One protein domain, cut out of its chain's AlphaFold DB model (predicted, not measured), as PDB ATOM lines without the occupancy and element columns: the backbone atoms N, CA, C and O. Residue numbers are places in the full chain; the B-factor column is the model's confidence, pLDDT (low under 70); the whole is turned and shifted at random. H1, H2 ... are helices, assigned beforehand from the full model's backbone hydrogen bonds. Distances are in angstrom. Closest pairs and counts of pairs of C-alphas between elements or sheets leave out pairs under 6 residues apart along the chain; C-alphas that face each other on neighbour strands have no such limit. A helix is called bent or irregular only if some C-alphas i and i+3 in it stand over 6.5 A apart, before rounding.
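Overview. This is residues 10 to 156 of the 168 residues of the protein "FAD/NAD(P)-binding:oxidoreductase" of Maribacter sp (UniProt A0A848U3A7). A long bent helix, H2, crosses one edge helix of a loose row of three, H4, H5 and H6, whose neighbours run opposite ways. H2b folds back into H3 as a small hairpin at one end of the longest axis, and short H1 precedes the other end of H2. The printed part has 147 residues with six named helices, H1 to H6 in chain order, and no named strand: all helix. It is loose, with a radius of gyration of the C-alphas of 18.5 A, and elongated, spanning 62 by 40 by 27 A.

Along the chain. H2, residues 17 to 48, was assigned as one helix by its hydrogen bonds but is bent: C-alphas 36 and 39 are 7.1 A apart. Its arms are H2a, residues 17 to 36, 28.2 A long from C-alpha 17 at (-33.299, -35.758, 69.297), and H2b, residues 39 to 48, irregular, with C-alphas 42 and 45 6.7 A apart. H1 is residues 10 to 14, H3 54 to 63, H4 68 to 88 at 30.2 A, H5 97 to 122 at 36.7 A, and H6 128 to 151 at 34.1 A, ending at C-alpha 151 (-41.084, -22.406, 58.160).

Arrangement. The arms of H2 stand at a steep tilt of 35.4 degrees, only just steep. H2a, with residues 32 to 36 alone, touches H4, closest at C-alphas of Ile 32 and Leu 80, 7.2 A, at a steep tilt of 42 degrees. H4 and H5 form a hairpin at 27 degrees, closest at C-alphas of Gly 69 and His 118, 4.6 A. H4 and H6 are apart. Every O i to N i+4 pair is within hydrogen-bond range in H1, H2a, H3, H4, H5 and H6; in H2b 3 of 6 are.

Size, cuts and confidence. The C-alphas of Asp 50 and Gly 156 are the farthest apart, 63.9 A. The printed part has no cut and no long link. Mean pLDDT of the printed part is 81.7; residues 148 to 156 are among those under 70.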
ATOM      1  N   ASP A  10     -45.268 -34.244  68.856       57.97
ATOM      2  CA  ASP A  10     -45.619 -35.293  69.811       57.97
ATOM      3  C   ASP A  10     -44.656 -36.482  69.723       57.97
ATOM      4  O   ASP A  10     -44.147 -36.954  70.741       57.97
ATOM      5  N   LEU A  11     -44.271 -36.884  68.507       57.78
ATOM      6  CA  LEU A  11     -43.217 -37.886  68.293       57.78
ATOM      7  C   LEU A  11     -41.835 -37.387  68.741       57.78
ATOM      8  O   LEU A  11     -41.069 -38.143  69.333       57.78
ATOM      9  N   VAL A  12     -41.521 -36.108  68.514       58.50
ATOM     10  CA  VAL A  12     -40.250 -35.496  68.953       58.50
ATOM     11  C   VAL A  12     -40.196 -35.297  70.474       58.50
ATOM     12  O   VAL A  12     -39.112 -35.336  71.051       58.50
ATOM     13  N   LYS A  13     -41.340 -35.122  71.151       61.22
ATOM     14  CA  LYS A  13     -41.409 -35.141  72.623       61.22
ATOM     15  C   LYS A  13     -41.087 -36.524  73.190       61.22
ATOM     16  O   LYS A  13     -40.442 -36.609  74.230       61.22
ATOM     17  N   LYS A  14     -41.521 -37.590  72.511       64.19
ATOM     18  CA  LYS A  14     -41.342 -38.978  72.965       64.19
ATOM     19  C   LYS A  14     -39.966 -39.553  72.609       64.19
ATOM     20  O   LYS A  14     -39.431 -40.372  73.349       64.19
ATOM     21  N   ILE A  15     -39.368 -39.113  71.498       67.38
ATOM     22  CA  ILE A  15     -38.075 -39.601  70.997       67.38
ATOM     23  C   ILE A  15     -37.013 -38.510  71.150       67.38
ATOM     24  O   ILE A  15     -37.074 -37.465  70.503       67.38
ATOM     25  N   ARG A  16     -35.978 -38.771  71.960       71.56
ATOM     26  CA  ARG A  16     -34.872 -37.819  72.146       71.56
ATOM     27  C   ARG A  16     -34.184 -37.523  70.808       71.56
ATOM     28  O   ARG A  16     -33.756 -38.431  70.095       71.56
ATOM     29  N   MET A  17     -33.974 -36.238  70.516       69.44
ATOM     30  CA  MET A  17     -33.299 -35.758  69.297       69.44
ATOM     31  C   MET A  17     -31.901 -36.358  69.071       69.44
ATOM     32  O   MET A  17     -31.449 -36.447  67.928       69.44
ATOM     33  N   VAL A  18     -31.222 -36.787  70.141       76.06
ATOM     34  CA  VAL A  18     -29.928 -37.479  70.055       76.06
ATOM     35  C   VAL A  18     -30.039 -38.823  69.326       76.06
ATOM     36  O   VAL A  18     -29.209 -39.103  68.463       76.06
ATOM     37  N   ASN A  19     -31.106 -39.590  69.569       80.69
ATOM     38  CA  ASN A  19     -31.322 -40.900  68.945       80.69
ATOM     39  C   ASN A  19     -31.624 -40.739  67.456       80.69
ATOM     40  O   ASN A  19     -31.067 -41.436  66.617       80.69
ATOM     41  N   VAL A  20     -32.442 -39.746  67.114       77.12
ATOM     42  CA  VAL A  20     -32.757 -39.401  65.723       77.12
ATOM     43  C   VAL A  20     -31.495 -39.054  64.931       77.12
ATOM     44  O   VAL A  20     -31.330 -39.482  63.787       77.12
ATOM     45  N   LEU A  21     -30.592 -38.268  65.525       79.19
ATOM     46  CA  LEU A  21     -29.336 -37.906  64.877       79.19
ATOM     47  C   LEU A  21     -28.403 -39.117  64.747       79.19
ATOM     48  O   LEU A  21     -27.735 -39.240  63.722       79.19
ATOM     49  N   ALA A  22     -28.370 -40.003  65.746       85.31
ATOM     50  CA  ALA A  22     -27.615 -41.252  65.685       85.31
ATOM     51  C   ALA A  22     -28.119 -42.160  64.553       85.31
ATOM     52  O   ALA A  22     -27.327 -42.568  63.708       85.31
ATOM     53  N   ILE A  23     -29.436 -42.366  64.456       86.00
ATOM     54  CA  ILE A  23     -30.069 -43.149  63.384       86.00
ATOM     55  C   ILE A  23     -29.776 -42.529  62.014       86.00
ATOM     56  O   ILE A  23     -29.396 -43.235  61.088       86.00
ATOM     57  N   HIS A  24     -29.884 -41.204  61.871       87.12
ATOM     58  CA  HIS A  24     -29.579 -40.544  60.599       87.12
ATOM     59  C   HIS A  24     -28.123 -40.743  60.165       87.12
ATOM     60  O   HIS A  24     -27.879 -40.945  58.979       87.12
ATOM     61  N   LYS A  25     -27.170 -40.685  61.106       88.00
ATOM     62  CA  LYS A  25     -25.758 -40.965  60.821       88.00
ATOM     63  C   LYS A  25     -25.556 -42.421  60.418       88.00
ATOM     64  O   LYS A  25     -24.895 -42.665  59.421       88.00
ATOM     65  N   PHE A  26     -26.150 -43.357  61.156       91.56
ATOM     66  CA  PHE A  26     -26.060 -44.786  60.864       91.56
ATOM     67  C   PHE A  26     -26.598 -45.114  59.466       91.56
ATOM     68  O   PHE A  26     -25.872 -45.651  58.636       91.56
ATOM     69  N   ILE A  27     -27.831 -44.686  59.176       90.81
ATOM     70  CA  ILE A  27     -28.459 -44.842  57.860       90.81
ATOM     71  C   ILE A  27     -27.611 -44.154  56.784       90.81
ATOM     72  O   ILE A  27     -27.347 -44.740  55.742       90.81
ATOM     73  N   GLY A  28     -27.146 -42.928  57.036       89.88
ATOM     74  CA  GLY A  28     -26.317 -42.184  56.090       89.88
ATOM     75  C   GLY A  28     -25.033 -42.924  55.720       89.88
ATOM     76  O   GLY A  28     -24.744 -43.059  54.535       89.88
ATOM     77  N   TYR A  29     -24.294 -43.440  56.706       91.06
ATOM     78  CA  TYR A  29     -23.079 -44.213  56.449       91.06
ATOM     79  C   TYR A  29     -23.373 -45.519  55.716       91.06
ATOM     80  O   TYR A  29     -22.695 -45.810  54.738       91.06
ATOM     81  N   LEU A  30     -24.422 -46.247  56.111       93.56
ATOM     82  CA  LEU A  30     -24.825 -47.481  55.439       93.56
ATOM     83  C   LEU A  30     -25.136 -47.248  53.950       93.56
ATOM     84  O   LEU A  30     -24.583 -47.926  53.086       93.56
ATOM     85  N   PHE A  31     -25.981 -46.260  53.640       91.94
ATOM     86  CA  PHE A  31     -26.344 -45.945  52.257       91.94
ATOM     87  C   PHE A  31     -25.154 -45.431  51.446       91.94
ATOM     88  O   PHE A  31     -24.988 -45.849  50.306       91.94
ATOM     89  N   ILE A  32     -24.312 -44.560  52.015       92.25
ATOM     90  CA  ILE A  32     -23.108 -44.075  51.327       92.25
ATOM     91  C   ILE A  32     -22.183 -45.245  50.981       92.25
ATOM     92  O   ILE A  32     -21.715 -45.311  49.850       92.25
ATOM     93  N   SER A  33     -21.954 -46.187  51.901       92.44
ATOM     94  CA  SER A  33     -21.115 -47.362  51.636       92.44
ATOM     95  C   SER A  33     -21.655 -48.210  50.483       92.44
ATOM     96  O   SER A  33     -20.908 -48.534  49.564       92.44
ATOM     97  N   ILE A  34     -22.957 -48.516  50.483       93.06
ATOM     98  CA  ILE A  34     -23.591 -49.306  49.413       93.06
ATOM     99  C   ILE A  34     -23.514 -48.567  48.070       93.06
ATOM    100  O   ILE A  34     -23.161 -49.157  47.052       93.06
ATOM    101  N   LEU A  35     -23.817 -47.268  48.059       91.69
ATOM    102  CA  LEU A  35     -23.828 -46.456  46.843       91.69
ATOM    103  C   LEU A  35     -22.422 -46.172  46.298       91.69
ATOM    104  O   LEU A  35     -22.261 -46.027  45.090       91.69
ATOM    105  N   LEU A  36     -21.393 -46.124  47.144       90.38
ATOM    106  CA  LEU A  36     -20.009 -46.033  46.679       90.38
ATOM    107  C   LEU A  36     -19.557 -47.317  45.987       90.38
ATOM    108  O   LEU A  36     -18.839 -47.240  44.992       90.38
ATOM    109  N   LEU A  37     -20.012 -48.470  46.483       90.38
ATOM    110  CA  LEU A  37     -19.755 -49.783  45.887       90.38
ATOM    111  C   LEU A  37     -20.647 -50.081  44.675       90.38
ATOM    112  O   LEU A  37     -20.396 -51.035  43.947       90.38
ATOM    113  N   HIS A  38     -21.664 -49.263  44.406       88.19
ATOM    114  CA  HIS A  38     -22.596 -49.481  43.300       88.19
ATOM    115  C   HIS A  38     -21.920 -49.672  41.924       88.19
ATOM    116  O   HIS A  38     -22.246 -50.659  41.261       88.19
ATOM    117  N   PRO A  39     -20.951 -48.838  41.485       84.44
ATOM    118  CA  PRO A  39     -20.253 -49.073  40.219       84.44
ATOM    119  C   PRO A  39     -19.495 -50.405  40.202       84.44
ATOM    120  O   PRO A  39     -19.430 -51.063  39.168       84.44
ATOM    121  N   PHE A  40     -18.971 -50.838  41.352       83.88
ATOM    122  CA  PHE A  40     -18.299 -52.128  41.481       83.88
ATOM    123  C   PHE A  40     -19.280 -53.290  41.287       83.88
ATOM    124  O   PHE A  40     -18.976 -54.215  40.541       83.88
ATOM    125  N   PHE A  41     -20.491 -53.204  41.848       84.56
ATOM    126  CA  PHE A  41     -21.542 -54.205  41.621       84.56
ATOM    127  C   PHE A  41     -22.022 -54.272  40.165       84.56
ATOM    128  O   PHE A  41     -22.460 -55.329  39.726       84.56
ATOM    129  N   ILE A  42     -21.916 -53.181  39.400       79.75
ATOM    130  CA  ILE A  42     -22.220 -53.186  37.958       79.75
ATOM    131  C   ILE A  42     -21.111 -53.875  37.153       79.75
ATOM    132  O   ILE A  42     -21.390 -54.516  36.139       79.75
ATOM    133  N   ILE A  43     -19.853 -53.724  37.570       75.88
ATOM    134  CA  ILE A  43     -18.705 -54.300  36.861       75.88
ATOM    135  C   ILE A  43     -18.514 -55.772  37.242       75.88
ATOM    136  O   ILE A  43     -18.099 -56.547  36.392       75.88
ATOM    137  N   LEU A  44     -18.873 -56.180  38.465       79.06
ATOM    138  CA  LEU A  44     -18.725 -57.544  38.993       79.06
ATOM    139  C   LEU A  44     -19.216 -58.653  38.040       79.06
ATOM    140  O   LEU A  44     -18.434 -59.554  37.756       79.06
ATOM    141  N   PRO A  45     -20.438 -58.589  37.473       75.25
ATOM    142  CA  PRO A  45     -20.897 -59.583  36.504       75.25
ATOM    143  C   PRO A  45     -20.016 -59.667  35.252       75.25
ATOM    144  O   PRO A  45     -19.846 -60.745  34.699       75.25
ATOM    145  N   LYS A  46     -19.394 -58.555  34.837       71.94
ATOM    146  CA  LYS A  46     -18.511 -58.512  33.662       71.94
ATOM    147  C   LYS A  46     -17.169 -59.205  33.878       71.94
ATOM    148  O   LYS A  46     -16.484 -59.453  32.900       71.94
ATOM    149  N   PHE A  47     -16.780 -59.509  35.119       68.81
ATOM    150  CA  PHE A  47     -15.598 -60.343  35.379       68.81
ATOM    151  C   PHE A  47     -15.803 -61.791  34.920       68.81
ATOM    152  O   PHE A  47     -14.821 -62.503  34.749       68.81
ATOM    153  N   PHE A  48     -17.059 -62.215  34.746       72.88
ATOM    154  CA  PHE A  48     -17.423 -63.557  34.291       72.88
ATOM    155  C   PHE A  48     -17.745 -63.613  32.789       72.88
ATOM    156  O   PHE A  48     -17.955 -64.701  32.266       72.88
ATOM    157  N   ASP A  49     -17.777 -62.464  32.103       69.75
ATOM    158  CA  ASP A  49     -17.891 -62.383  30.644       69.75
ATOM    159  C   ASP A  49     -16.478 -62.211  30.055       69.75
ATOM    160  O   ASP A  49     -15.864 -61.155  30.208       69.75
ATOM    161  N   ASP A  50     -15.972 -63.217  29.335       59.78
ATOM    162  CA  ASP A  50     -14.591 -63.314  28.805       59.78
ATOM    163  C   ASP A  50     -14.169 -62.217  27.788       59.78
ATOM    164  O   ASP A  50     -13.109 -62.292  27.168       59.78
ATOM    165  N   GLY A  51     -14.983 -61.176  27.574       63.34
ATOM    166  CA  GLY A  51     -14.815 -60.199  26.492       63.34
ATOM    167  C   GLY A  51     -14.085 -58.897  26.839       63.34
ATOM    168  O   GLY A  51     -13.741 -58.140  25.930       63.34
ATOM    169  N   VAL A  52     -13.870 -58.560  28.118       66.31
ATOM    170  CA  VAL A  52     -13.238 -57.281  28.501       66.31
ATOM    171  C   VAL A  52     -12.508 -57.380  29.834       66.31
ATOM    172  O   VAL A  52     -13.077 -57.822  30.827       66.31
ATOM    173  N   THR A  53     -11.276 -56.867  29.898       74.19
ATOM    174  CA  THR A  53     -10.574 -56.757  31.178       74.19
ATOM    175  C   THR A  53     -11.365 -55.843  32.132       74.19
ATOM    176  O   THR A  53     -11.799 -54.752  31.739       74.19
ATOM    177  N   PRO A  54     -11.554 -56.235  33.402       67.88
ATOM    178  CA  PRO A  54     -12.370 -55.472  34.350       67.88
ATOM    179  C   PRO A  54     -11.859 -54.050  34.609       67.88
ATOM    180  O   PRO A  54     -12.642 -53.115  34.795       67.88
ATOM    181  N   SER A  55     -10.537 -53.866  34.559       73.75
ATOM    182  CA  SER A  55      -9.890 -52.554  34.620       73.75
ATOM    183  C   SER A  55     -10.261 -51.679  33.417       73.75
ATOM    184  O   SER A  55     -10.597 -50.508  33.594       73.75
ATOM    185  N   GLY A  56     -10.291 -52.245  32.207       73.19
ATOM    186  CA  GLY A  56     -10.741 -51.558  30.996       73.19
ATOM    187  C   GLY A  56     -12.218 -51.165  31.062       73.19
ATOM    188  O   GLY A  56     -12.581 -50.054  30.674       73.19
ATOM    189  N   ALA A  57     -13.071 -52.026  31.627       74.19
ATOM    190  CA  ALA A  57     -14.484 -51.719  31.849       74.19
ATOM    191  C   ALA A  57     -14.686 -50.569  32.854       74.19
ATOM    192  O   ALA A  57     -15.542 -49.713  32.626       74.19
ATOM    193  N   PHE A  58     -13.883 -50.515  33.922       74.56
ATOM    194  CA  PHE A  58     -13.908 -49.416  34.889       74.56
ATOM    195  C   PHE A  58     -13.453 -48.092  34.270       74.56
ATOM    196  O   PHE A  58     -14.164 -47.095  34.383       74.56
ATOM    197  N   VAL A  59     -12.312 -48.084  33.567       77.44
ATOM    198  CA  VAL A  59     -11.809 -46.882  32.882       77.44
ATOM    199  C   VAL A  59     -12.848 -46.382  31.888       77.44
ATOM    200  O   VAL A  59     -13.201 -45.208  31.916       77.44
ATOM    201  N   ARG A  60     -13.421 -47.277  31.079       76.62
ATOM    202  CA  ARG A  60     -14.481 -46.921  30.135       76.62
ATOM    203  C   ARG A  60     -15.694 -46.328  30.854       76.62
ATOM    204  O   ARG A  60     -16.227 -45.335  30.384       76.62
ATOM    205  N   LEU A  61     -16.098 -46.862  32.005       75.94
ATOM    206  CA  LEU A  61     -17.229 -46.340  32.780       75.94
ATOM    207  C   LEU A  61     -17.015 -44.898  33.273       75.94
ATOM    208  O   LEU A  61     -17.975 -44.131  33.305       75.94
ATOM    209  N   ILE A  62     -15.783 -44.510  33.618       73.62
ATOM    210  CA  ILE A  62     -15.474 -43.153  34.109       73.62
ATOM    211  C   ILE A  62     -15.077 -42.162  33.004       73.62
ATOM    212  O   ILE A  62     -15.186 -40.957  33.219       73.62
ATOM    213  N   THR A  63     -14.622 -42.632  31.837       76.44
ATOM    214  CA  THR A  63     -14.185 -41.769  30.720       76.44
ATOM    215  C   THR A  63     -15.199 -41.661  29.584       76.44
ATOM    216  O   THR A  63     -15.091 -40.771  28.741       76.44
ATOM    217  N   THR A  64     -16.194 -42.546  29.540       76.12
ATOM    218  CA  THR A  64     -17.172 -42.590  28.449       76.12
ATOM    219  C   THR A  64     -18.400 -41.757  28.793       76.12
ATOM    220  O   THR A  64     -19.316 -42.213  29.472       76.12
ATOM    221  N   PHE A  65     -18.466 -40.542  28.253       79.81
ATOM    222  CA  PHE A  65     -19.618 -39.640  28.393       79.81
ATOM    223  C   PHE A  65     -20.669 -39.853  27.289       79.81
ATOM    224  O   PHE A  65     -21.281 -38.906  26.807       79.81
ATOM    225  N   SER A  66     -20.872 -41.101  26.858       74.81
ATOM    226  CA  SER A  66     -21.698 -41.420  25.682       74.81
ATOM    227  C   SER A  66     -23.197 -41.220  25.875       74.81
ATOM    228  O   SER A  66     -23.931 -41.207  24.892       74.81
ATOM    229  N   SER A  67     -23.682 -41.097  27.111       83.44
ATOM    230  CA  SER A  67     -25.099 -40.859  27.365       83.44
ATOM    231  C   SER A  67     -25.312 -39.930  28.549       83.44
ATOM    232  O   SER A  67     -24.579 -39.960  29.541       83.44
ATOM    233  N   THR A  68     -26.374 -39.130  28.467       86.88
ATOM    234  CA  THR A  68     -26.765 -38.179  29.512       86.88
ATOM    235  C   THR A  68     -26.919 -38.857  30.872       86.88
ATOM    236  O   THR A  68     -26.555 -38.285  31.896       86.88
ATOM    237  N   GLY A  69     -27.408 -40.101  30.905       86.00
ATOM    238  CA  GLY A  69     -27.537 -40.850  32.151       86.00
ATOM    239  C   GLY A  69     -26.188 -41.162  32.809       86.00
ATOM    240  O   GLY A  69     -26.103 -41.072  34.029       86.00
ATOM    241  N   VAL A  70     -25.123 -41.457  32.052       86.44
ATOM    242  CA  VAL A  70     -23.785 -41.695  32.632       86.44
ATOM    243  C   VAL A  70     -23.239 -40.404  33.238       86.44
ATOM    244  O   VAL A  70     -22.765 -40.416  34.374       86.44
ATOM    245  N   VAL A  71     -23.397 -39.274  32.541       90.50
ATOM    246  CA  VAL A  71     -22.987 -37.954  33.049       90.50
ATOM    247  C   VAL A  71     -23.703 -37.625  34.361       90.50
ATOM    248  O   VAL A  71     -23.068 -37.248  35.345       90.50
ATOM    249  N   LEU A  72     -25.023 -37.823  34.412       92.00
ATOM    250  CA  LEU A  72     -25.821 -37.607  35.622       92.00
ATOM    251  C   LEU A  72     -25.413 -38.546  36.762       92.00
ATOM    252  O   LEU A  72     -25.375 -38.122  37.916       92.00
ATOM    253  N   GLY A  73     -25.047 -39.789  36.441       90.56
ATOM    254  CA  GLY A  73     -24.490 -40.746  37.394       90.56
ATOM    255  C   GLY A  73     -23.179 -40.251  38.009       90.56
ATOM    256  O   GLY A  73     -23.034 -40.278  39.227       90.56
ATOM    257  N   LEU A  74     -22.260 -39.715  37.200       91.00
ATOM    258  CA  LEU A  74     -20.998 -39.136  37.678       91.00
ATOM    259  C   LEU A  74     -21.220 -37.877  38.532       91.00
ATOM    260  O   LEU A  74     -20.584 -37.717  39.577       91.00
ATOM    261  N   ILE A  75     -22.160 -37.008  38.149       93.38
ATOM    262  CA  ILE A  75     -22.545 -35.835  38.955       93.38
ATOM    263  C   ILE A  75     -23.136 -36.275  40.304       93.38
ATOM    264  O   ILE A  75     -22.787 -35.727  41.353       93.38
ATOM    265  N   ALA A  76     -24.002 -37.291  40.307       93.62
ATOM    266  CA  ALA A  76     -24.549 -37.853  41.537       93.62
ATOM    267  C   ALA A  76     -23.438 -38.474  42.401       93.62
ATOM    268  O   ALA A  76     -23.360 -38.202  43.598       93.62
ATOM    269  N   TYR A  77     -22.532 -39.242  41.802       92.56
ATOM    270  CA  TYR A  77     -21.443 -39.913  42.512       92.56
ATOM    271  C   TYR A  77     -20.467 -38.920  43.159       92.56
ATOM    272  O   TYR A  77     -20.125 -39.046  44.335       92.56
ATOM    273  N   THR A  78     -20.076 -37.866  42.439       92.81
ATOM    274  CA  THR A  78     -19.223 -36.790  42.978       92.81
ATOM    275  C   THR A  78     -19.926 -35.989  44.079       92.81
ATOM    276  O   THR A  78     -19.307 -35.647  45.095       92.81
ATOM    277  N   SER A  79     -21.234 -35.750  43.942       94.25
ATOM    278  CA  SER A  79     -22.055 -35.127  44.989       94.25
ATOM    279  C   SER A  79     -22.120 -35.995  46.249       94.25
ATOM    280  O   SER A  79     -21.970 -35.482  47.359       94.25
ATOM    281  N   LEU A  80     -22.282 -37.313  46.093       93.94
ATOM    282  CA  LEU A  80     -22.278 -38.285  47.188       93.94
ATOM    283  C   LEU A  80     -20.925 -38.315  47.914       93.94
ATOM    284  O   LEU A  80     -20.883 -38.266  49.145       93.94
ATOM    285  N   LEU A  81     -19.818 -38.330  47.168       93.12
ATOM    286  CA  LEU A  81     -18.469 -38.287  47.735       93.12
ATOM    287  C   LEU A  81     -18.246 -36.992  48.530       93.12
ATOM    288  O   LEU A  81     -17.767 -37.016  49.665       93.12
ATOM    289  N   SER A  82     -18.697 -35.861  47.985       93.25
ATOM    290  CA  SER A  82     -18.664 -34.563  48.665       93.25
ATOM    291  C   SER A  82     -19.521 -34.553  49.938       93.25
ATOM    292  O   SER A  82     -19.107 -34.004  50.964       93.25
ATOM    293  N   LEU A  83     -20.699 -35.191  49.930       92.44
ATOM    294  CA  LEU A  83     -21.535 -35.364  51.126       92.44
ATOM    295  C   LEU A  83     -20.815 -36.169  52.208       92.44
ATOM    296  O   LEU A  83     -20.841 -35.768  53.372       92.44
ATOM    297  N   MET A  84     -20.151 -37.262  51.832       91.88
ATOM    298  CA  MET A  84     -19.378 -38.089  52.757       91.88
ATOM    299  C   MET A  84     -18.233 -37.292  53.389       91.88
ATOM    300  O   MET A  84     -18.139 -37.227  54.614       91.88
ATOM    301  N   VAL A  85     -17.406 -36.634  52.571       91.62
ATOM    302  CA  VAL A  85     -16.259 -35.837  53.035       91.62
ATOM    303  C   VAL A  85     -16.725 -34.711  53.957       91.62
ATOM    304  O   VAL A  85     -16.216 -34.562  55.069       91.62
ATOM    305  N   THR A  86     -17.743 -33.948  53.550       89.19
ATOM    306  CA  THR A  86     -18.267 -32.837  54.361       89.19
ATOM    307  C   THR A  86     -18.937 -33.302  55.654       89.19
ATOM    308  O   THR A  86     -18.917 -32.571  56.648       89.19
ATOM    309  N   ALA A  87     -19.532 -34.497  55.683       87.44
ATOM    310  CA  ALA A  87     -20.125 -35.069  56.889       87.44
ATOM    311  C   ALA A  87     -19.064 -35.620  57.854       87.44
ATOM    312  O   ALA A  87     -19.133 -35.333  59.051       87.44
ATOM    313  N   PHE A  88     -18.081 -36.363  57.339       88.19
ATOM    314  CA  PHE A  88     -17.027 -37.001  58.126       88.19
ATOM    315  C   PHE A  88     -16.051 -35.970  58.704       88.19
ATOM    316  O   PHE A  88     -15.815 -35.926  59.911       88.19
ATOM    317  N   PHE A  89     -15.561 -35.051  57.869       88.44
ATOM    318  CA  PHE A  89     -14.612 -34.012  58.274       88.44
ATOM    319  C   PHE A  89     -15.276 -32.757  58.838       88.44
ATOM    320  O   PHE A  89     -14.632 -31.717  58.955       88.44
ATOM    321  N   ARG A  90     -16.549 -32.832  59.249       80.69
ATOM    322  CA  ARG A  90     -17.303 -31.684  59.773       80.69
ATOM    323  C   ARG A  90     -16.526 -30.885  60.829       80.69
ATOM    324  O   ARG A  90     -16.593 -29.660  60.817       80.69
ATOM    325  N   PHE A  91     -15.829 -31.564  61.739       77.38
ATOM    326  CA  PHE A  91     -15.075 -30.911  62.816       77.38
ATOM    327  C   PHE A  91     -13.716 -30.361  62.364       77.38
ATOM    328  O   PHE A  91     -13.255 -29.384  62.939       77.38
ATOM    329  N   LYS A  92     -13.109 -30.929  61.313       82.50
ATOM    330  CA  LYS A  92     -11.838 -30.445  60.744       82.50
ATOM    331  C   LYS A  92     -12.021 -29.305  59.737       82.50
ATOM    332  O   LYS A  92     -11.095 -28.544  59.502       82.50
ATOM    333  N   LEU A  93     -13.210 -29.168  59.152       78.38
ATOM    334  CA  LEU A  93     -13.490 -28.182  58.102       78.38
ATOM    335  C   LEU A  93     -13.607 -26.731  58.606       78.38
ATOM    336  O   LEU A  93     -13.790 -25.838  57.787       78.38
ATOM    337  N   HIS A  94     -13.553 -26.473  59.921       81.69
ATOM    338  CA  HIS A  94     -13.714 -25.140  60.537       81.69
ATOM    339  C   HIS A  94     -14.921 -24.317  60.019       81.69
ATOM    340  O   HIS A  94     -14.995 -23.099  60.185       81.69
ATOM    341  N   LEU A  95     -15.916 -24.970  59.406       82.38
ATOM    342  CA  LEU A  95     -17.090 -24.312  58.849       82.38
ATOM    343  C   LEU A  95     -18.106 -24.022  59.952       82.38
ATOM    344  O   LEU A  95     -18.479 -24.897  60.739       82.38
ATOM    345  N   LYS A  96     -18.665 -22.806  59.939       86.06
ATOM    346  CA  LYS A  96     -19.829 -22.471  60.769       86.06
ATOM    347  C   LYS A  96     -20.949 -23.475  60.491       86.06
ATOM    348  O   LYS A  96     -21.280 -23.747  59.334       86.06
ATOM    349  N   TYR A  97     -21.604 -23.960  61.547       79.38
ATOM    350  CA  TYR A  97     -22.671 -24.964  61.445       79.38
ATOM    351  C   TYR A  97     -23.763 -24.591  60.429       79.38
ATOM    352  O   TYR A  97     -24.261 -25.446  59.700       79.38
ATOM    353  N   ARG A  98     -24.113 -23.300  60.337       78.56
ATOM    354  CA  ARG A  98     -25.111 -22.798  59.383       78.56
ATOM    355  C   ARG A  98     -24.668 -22.967  57.926       78.56
ATOM    356  O   ARG A  98     -25.499 -23.324  57.095       78.56
ATOM    357  N   THR A  99     -23.393 -22.723  57.632       85.00
ATOM    358  CA  THR A  99     -22.809 -22.875  56.292       85.00
ATOM    359  C   THR A  99     -22.718 -24.346  55.920       85.00
ATOM    360  O   THR A  99     -23.249 -24.737  54.886       85.00
ATOM    361  N   TRP A 100     -22.162 -25.173  56.812       87.12
ATOM    362  CA  TRP A 100     -22.099 -26.625  56.626       87.12
ATOM    363  C   TRP A 100     -23.485 -27.226  56.363       87.12
ATOM    364  O   TRP A 100     -23.669 -27.985  55.418       87.12
ATOM    365  N   LYS A 101     -24.495 -26.822  57.145       84.50
ATOM    366  CA  LYS A 101     -25.870 -27.306  56.983       84.50
ATOM    367  C   LYS A 101     -26.451 -26.966  55.605       84.50
ATOM    368  O   LYS A 101     -27.118 -27.813  55.015       84.50
ATOM    369  N   ARG A 102     -26.226 -25.739  55.115       84.81
ATOM    370  CA  ARG A 102     -26.684 -25.303  53.786       84.81
ATOM    371  C   ARG A 102     -25.979 -26.083  52.685       84.81
ATOM    372  O   ARG A 102     -26.660 -26.647  51.843       84.81
ATOM    373  N   LEU A 103     -24.650 -26.169  52.750       88.75
ATOM    374  CA  LEU A 103     -23.839 -26.919  51.791       88.75
ATOM    375  C   LEU A 103     -24.291 -28.381  51.702       88.75
ATOM    376  O   LEU A 103     -24.609 -28.866  50.624       88.75
ATOM    377  N   HIS A 104     -24.409 -29.057  52.847       87.94
ATOM    378  CA  HIS A 104     -24.869 -30.441  52.910       87.94
ATOM    379  C   HIS A 104     -26.298 -30.602  52.361       87.94
ATOM    380  O   HIS A 104     -26.599 -31.582  51.687       87.94
ATOM    381  N   GLY A 105     -27.184 -29.630  52.611       87.44
ATOM    382  CA  GLY A 105     -28.532 -29.606  52.035       87.44
ATOM    383  C   GLY A 105     -28.533 -29.464  50.510       87.44
ATOM    384  O   GLY A 105     -29.210 -30.238  49.840       87.44
ATOM    385  N   TYR A 106     -27.757 -28.525  49.960       90.19
ATOM    386  CA  TYR A 106     -27.653 -28.324  48.509       90.19
ATOM    387  C   TYR A 106     -27.057 -29.541  47.803       90.19
ATOM    388  O   TYR A 106     -27.608 -29.986  46.803       90.19
ATOM    389  N   LEU A 107     -25.994 -30.124  48.364       91.19
ATOM    390  CA  LEU A 107     -25.396 -31.349  47.835       91.19
ATOM    391  C   LEU A 107     -26.382 -32.525  47.868       91.19
ATOM    392  O   LEU A 107     -26.427 -33.306  46.926       91.19
ATOM    393  N   THR A 108     -27.206 -32.628  48.918       90.75
ATOM    394  CA  THR A 108     -28.258 -33.657  49.002       90.75
ATOM    395  C   THR A 108     -29.306 -33.454  47.913       90.75
ATOM    396  O   THR A 108     -29.715 -34.415  47.272       90.75
ATOM    397  N   LEU A 109     -29.738 -32.211  47.686       90.94
ATOM    398  CA  LEU A 109     -30.725 -31.902  46.654       90.94
ATOM    399  C   LEU A 109     -30.191 -32.227  45.253       90.94
ATOM    400  O   LEU A 109     -30.878 -32.886  44.478       90.94
ATOM    401  N   LEU A 110     -28.956 -31.809  44.965       93.56
ATOM    402  CA  LEU A 110     -28.277 -32.105  43.706       93.56
ATOM    403  C   LEU A 110     -28.138 -33.617  43.497       93.56
ATOM    404  O   LEU A 110     -28.506 -34.118  42.438       93.56
ATOM    405  N   PHE A 111     -27.679 -34.337  44.525       94.44
ATOM    406  CA  PHE A 111     -27.553 -35.790  44.505       94.44
ATOM    407  C   PHE A 111     -28.882 -36.469  44.160       94.44
ATOM    408  O   PHE A 111     -28.920 -37.256  43.224       94.44
ATOM    409  N   VAL A 112     -29.970 -36.134  44.865       92.88
ATOM    410  CA  VAL A 112     -31.280 -36.782  44.686       92.88
ATOM    411  C   VAL A 112     -31.859 -36.533  43.291       92.88
ATOM    412  O   VAL A 112     -32.413 -37.451  42.685       92.88
ATOM    413  N   ILE A 113     -31.737 -35.313  42.760       92.75
ATOM    414  CA  ILE A 113     -32.237 -34.988  41.414       92.75
ATOM    415  C   ILE A 113     -31.418 -35.735  40.356       92.75
ATOM    416  O   ILE A 113     -31.990 -36.429  39.512       92.75
ATOM    417  N   ALA A 114     -30.087 -35.641  40.427       93.94
ATOM    418  CA  ALA A 114     -29.195 -36.284  39.468       93.94
ATOM    419  C   ALA A 114     -29.316 -37.816  39.506       93.94
ATOM    420  O   ALA A 114     -29.398 -38.445  38.453       93.94
ATOM    421  N   SER A 115     -29.404 -38.418  40.699       92.19
ATOM    422  CA  SER A 115     -29.553 -39.869  40.858       92.19
ATOM    423  C   SER A 115     -30.882 -40.371  40.301       92.19
ATOM    424  O   SER A 115     -30.927 -41.412  39.656       92.19
ATOM    425  N   THR A 116     -31.967 -39.626  40.519       92.31
ATOM    426  CA  THR A 116     -33.296 -40.010  40.025       92.31
ATOM    427  C   THR A 116     -33.334 -39.976  38.505       92.31
ATOM    428  O   THR A 116     -33.778 -40.932  37.877       92.31
ATOM    429  N   TRP A 117     -32.790 -38.919  37.901       92.50
ATOM    430  CA  TRP A 117     -32.703 -38.824  36.447       92.50
ATOM    431  C   TRP A 117     -31.784 -39.904  35.858       92.50
ATOM    432  O   TRP A 117     -32.125 -40.526  34.853       92.50
ATOM    433  N   HIS A 118     -30.648 -40.184  36.505       91.69
ATOM    434  CA  HIS A 118     -29.752 -41.278  36.128       91.69
ATOM    435  C   HIS A 118     -30.482 -42.632  36.071       91.69
ATOM    436  O   HIS A 118     -30.388 -43.333  35.060       91.69
ATOM    437  N   VAL A 119     -31.257 -42.970  37.110       90.69
ATOM    438  CA  VAL A 119     -32.018 -44.230  37.181       90.69
ATOM    439  C   VAL A 119     -33.126 -44.284  36.131       90.69
ATOM    440  O   VAL A 119     -33.297 -45.322  35.504       90.69
ATOM    441  N   ILE A 120     -33.838 -43.182  35.882       90.19
ATOM    442  CA  ILE A 120     -34.898 -43.147  34.860       90.19
ATOM    443  C   ILE A 120     -34.328 -43.376  33.452       90.19
ATOM    444  O   ILE A 120     -34.976 -44.011  32.628       90.19
ATOM    445  N   ASN A 121     -33.123 -42.873  33.171       87.69
ATOM    446  CA  ASN A 121     -32.534 -42.936  31.833       87.69
ATOM    447  C   ASN A 121     -31.833 -44.277  31.539       87.69
ATOM    448  O   ASN A 121     -31.941 -44.807  30.440       87.69
ATOM    449  N   ILE A 122     -31.092 -44.830  32.509       85.44
ATOM    450  CA  ILE A 122     -30.232 -46.019  32.295       85.44
ATOM    451  C   ILE A 122     -30.697 -47.244  33.098       85.44
ATOM    452  O   ILE A 122     -30.219 -48.359  32.883       85.44
ATOM    453  N   GLY A 123     -31.644 -47.080  34.021       79.62
ATOM    454  CA  GLY A 123     -32.134 -48.169  34.856       79.62
ATOM    455  C   GLY A 123     -32.800 -49.264  34.028       79.62
ATOM    456  O   GLY A 123     -33.916 -49.094  33.547       79.62
ATOM    457  N   ARG A 124     -32.157 -50.436  33.943       72.19
ATOM    458  CA  ARG A 124     -32.662 -51.616  33.207       72.19
ATOM    459  C   ARG A 124     -34.039 -52.106  33.674       72.19
ATOM    460  O   ARG A 124     -34.713 -52.803  32.929       72.19
ATOM    461  N   HIS A 125     -34.445 -51.746  34.891       73.50
ATOM    462  CA  HIS A 125     -35.727 -52.121  35.496       73.50
ATOM    463  C   HIS A 125     -36.670 -50.925  35.720       73.50
ATOM    464  O   HIS A 125     -37.680 -51.064  36.406       73.50
ATOM    465  N   SER A 126     -36.359 -49.746  35.168       75.00
ATOM    466  CA  SER A 126     -37.214 -48.566  35.315       75.00
ATOM    467  C   SER A 126     -38.364 -48.630  34.309       75.00
ATOM    468  O   SER A 126     -38.226 -48.210  33.164       75.00
ATOM    469  N   ASN A 127     -39.510 -49.178  34.720       85.19
ATOM    470  CA  ASN A 127     -40.756 -49.045  33.959       85.19
ATOM    471  C   ASN A 127     -41.439 -47.697  34.271       85.19
ATOM    472  O   ASN A 127     -41.071 -47.006  35.224       85.19
ATOM    473  N   THR A 128     -42.455 -47.319  33.492       85.88
ATOM    474  CA  THR A 128     -43.180 -46.047  33.676       85.88
ATOM    475  C   THR A 128     -43.741 -45.887  35.095       85.88
ATOM    476  O   THR A 128     -43.652 -44.805  35.676       85.88
ATOM    477  N   SER A 129     -44.253 -46.969  35.689       87.69
ATOM    478  CA  SER A 129     -44.810 -46.971  37.046       87.69
ATOM    479  C   SER A 129     -43.748 -46.715  38.122       87.69
ATOM    480  O   SER A 129     -43.980 -45.938  39.048       87.69
ATOM    481  N   PHE A 130     -42.562 -47.312  37.992       86.44
ATOM    482  CA  PHE A 130     -41.426 -47.093  38.888       86.44
ATOM    483  C   PHE A 130     -40.846 -45.692  38.720       86.44
ATOM    484  O   PHE A 130     -40.589 -45.025  39.721       86.44
ATOM    485  N   SER A 131     -40.723 -45.200  37.485       87.19
ATOM    486  CA  SER A 131     -40.307 -43.821  37.216       87.19
ATOM    487  C   SER A 131     -41.241 -42.816  37.898       87.19
ATOM    488  O   SER A 131     -40.769 -41.894  38.564       87.19
ATOM    489  N   LEU A 132     -42.561 -43.028  37.814       89.69
ATOM    490  CA  LEU A 132     -43.544 -42.197  38.511       89.69
ATOM    491  C   LEU A 132     -43.375 -42.278  40.034       89.69
ATOM    492  O   LEU A 132     -43.373 -41.246  40.706       89.69
ATOM    493  N   PHE A 133     -43.184 -43.482  40.579       89.69
ATOM    494  CA  PHE A 133     -42.928 -43.674  42.006       89.69
ATOM    495  C   PHE A 133     -41.679 -42.912  42.478       89.69
ATOM    496  O   PHE A 133     -41.742 -42.210  43.490       89.69
ATOM    497  N   TYR A 134     -40.565 -42.987  41.741       89.31
ATOM    498  CA  TYR A 134     -39.340 -42.260  42.079       89.31
ATOM    499  C   TYR A 134     -39.565 -40.750  42.079       89.31
ATOM    500  O   TYR A 134     -39.197 -40.074  43.040       89.31
ATOM    501  N   VAL A 135     -40.226 -40.220  41.045       90.56
ATOM    502  CA  VAL A 135     -40.536 -38.788  40.951       90.56
ATOM    503  C   VAL A 135     -41.412 -38.343  42.121       90.56
ATOM    504  O   VAL A 135     -41.087 -37.352  42.775       90.56
ATOM    505  N   LEU A 136     -42.471 -39.087  42.453       91.19
ATOM    506  CA  LEU A 136     -43.339 -38.768  43.591       91.19
ATOM    507  C   LEU A 136     -42.572 -38.786  44.918       91.19
ATOM    508  O   LEU A 136     -42.693 -37.849  45.709       91.19
ATOM    509  N   ALA A 137     -41.737 -39.801  45.150       88.69
ATOM    510  CA  ALA A 137     -40.916 -39.897  46.355       88.69
ATOM    511  C   ALA A 137     -39.958 -38.700  46.492       88.69
ATOM    512  O   ALA A 137     -39.827 -38.125  47.579       88.69
ATOM    513  N   VAL A 138     -39.335 -38.275  45.388       89.94
ATOM    514  CA  VAL A 138     -38.469 -37.091  45.352       89.94
ATOM    515  C   VAL A 138     -39.260 -35.819  45.616       89.94
ATOM    516  O   VAL A 138     -38.854 -35.033  46.470       89.94
ATOM    517  N   VAL A 139     -40.395 -35.616  44.945       91.06
ATOM    518  CA  VAL A 139     -41.243 -34.428  45.124       91.06
ATOM    519  C   VAL A 139     -41.682 -34.296  46.579       91.06
ATOM    520  O   VAL A 139     -41.521 -33.231  47.175       91.06
ATOM    521  N   ILE A 140     -42.148 -35.388  47.189       88.12
ATOM    522  CA  ILE A 140     -42.533 -35.423  48.603       88.12
ATOM    523  C   ILE A 140     -41.323 -35.087  49.487       88.12
ATOM    524  O   ILE A 140     -41.411 -34.231  50.373       88.12
ATOM    525  N   GLY A 141     -40.170 -35.709  49.235       84.81
ATOM    526  CA  GLY A 141     -38.947 -35.468  49.998       84.81
ATOM    527  C   GLY A 141     -38.462 -34.015  49.930       84.81
ATOM    528  O   GLY A 141     -38.156 -33.410  50.963       84.81
ATOM    529  N   VAL A 142     -38.436 -33.433  48.730       85.88
ATOM    530  CA  VAL A 142     -38.045 -32.039  48.482       85.88
ATOM    531  C   VAL A 142     -39.053 -31.073  49.096       85.88
ATOM    532  O   VAL A 142     -38.645 -30.111  49.748       85.88
ATOM    533  N   PHE A 143     -40.354 -31.345  48.975       86.50
ATOM    534  CA  PHE A 143     -41.405 -30.546  49.606       86.50
ATOM    535  C   PHE A 143     -41.199 -30.453  51.120       86.50
ATOM    536  O   PHE A 143     -41.169 -29.358  51.692       86.50
ATOM    537  N   TYR A 144     -40.970 -31.591  51.780       80.06
ATOM    538  CA  TYR A 144     -40.668 -31.611  53.207       80.06
ATOM    539  C   TYR A 144     -39.382 -30.849  53.525       80.06
ATOM    540  O   TYR A 144     -39.382 -30.060  54.472       80.06
ATOM    541  N   LEU A 145     -38.312 -31.024  52.739       78.38
ATOM    542  CA  LEU A 145     -37.057 -30.293  52.917       78.38
ATOM    543  C   LEU A 145     -37.284 -28.774  52.861       78.38
ATOM    544  O   LEU A 145     -36.909 -28.070  53.804       78.38
ATOM    545  N   LEU A 146     -37.952 -28.275  51.820       80.06
ATOM    546  CA  LEU A 146     -38.272 -26.856  51.642       80.06
ATOM    547  C   LEU A 146     -39.119 -26.322  52.797       80.06
ATOM    548  O   LEU A 146     -38.787 -25.288  53.381       80.06
ATOM    549  N   ARG A 147     -40.145 -27.073  53.209       76.50
ATOM    550  CA  ARG A 147     -40.978 -26.736  54.367       76.50
ATOM    551  C   ARG A 147     -40.133 -26.522  55.627       76.50
ATOM    552  O   ARG A 147     -40.383 -25.577  56.376       76.50
ATOM    553  N   THR A 148     -39.094 -27.332  55.853       68.19
ATOM    554  CA  THR A 148     -38.192 -27.146  57.007       68.19
ATOM    555  C   THR A 148     -37.335 -25.880  56.927       68.19
ATOM    556  O   THR A 148     -37.034 -25.283  57.965       68.19
ATOM    557  N   TYR A 149     -36.918 -25.478  55.724       68.25
ATOM    558  CA  TYR A 149     -36.075 -24.303  55.513       68.25
ATOM    559  C   TYR A 149     -36.888 -23.009  55.589       68.25
ATOM    560  O   TYR A 149     -36.441 -22.046  56.210       68.25
ATOM    561  N   LEU A 150     -38.096 -23.004  55.024       68.56
ATOM    562  CA  LEU A 150     -38.964 -21.830  54.983       68.56
ATOM    563  C   LEU A 150     -39.652 -21.579  56.336       68.56
ATOM    564  O   LEU A 150     -39.550 -20.481  56.884       68.56
ATOM    565  N   LEU A 151     -40.268 -22.599  56.950       59.03
ATOM    566  CA  LEU A 151     -41.084 -22.406  58.160       59.03
ATOM    567  C   LEU A 151     -40.271 -22.161  59.440       59.03
ATOM    568  O   LEU A 151     -40.772 -21.557  60.388       59.03
ATOM    569  N   LYS A 152     -38.994 -22.561  59.482       51.28
ATOM    570  CA  LYS A 152     -38.132 -22.321  60.655       51.28
ATOM    571  C   LYS A 152     -37.639 -20.871  60.757       51.28
ATOM    572  O   LYS A 152     -37.069 -20.496  61.779       51.28
ATOM    573  N   THR A 153     -37.895 -20.046  59.740       44.03
ATOM    574  CA  THR A 153     -37.457 -18.642  59.692       44.03
ATOM    575  C   THR A 153     -38.475 -17.673  60.313       44.03
ATOM    576  O   THR A 153     -38.103 -16.567  60.693       44.03
ATOM    577  N   SER A 154     -39.736 -18.082  60.503       41.25
ATOM    578  CA  SER A 154     -40.788 -17.178  61.006       41.25
ATOM    579  C   SER A 154     -40.812 -17.049  62.540       41.25
ATOM    580  O   SER A 154     -40.994 -15.959  63.084       41.25
ATOM    581  N   LYS A 155     -40.529 -18.128  63.284       42.09
ATOM    582  CA  LYS A 155     -40.778 -18.135  64.739       42.09
ATOM    583  C   LYS A 155     -39.717 -17.426  65.596       42.09
ATOM    584  O   LYS A 155     -39.978 -17.130  66.751       42.09
ATOM    585  N   GLY A 156     -38.546 -17.105  65.038       39.22
ATOM    586  CA  GLY A 156     -37.461 -16.424  65.767       39.22
ATOM    587  C   GLY A 156     -37.464 -14.892  65.682       39.22
ATOM    588  O   GLY A 156     -36.642 -14.256  66.337       39.22
TER     589      GLY A 156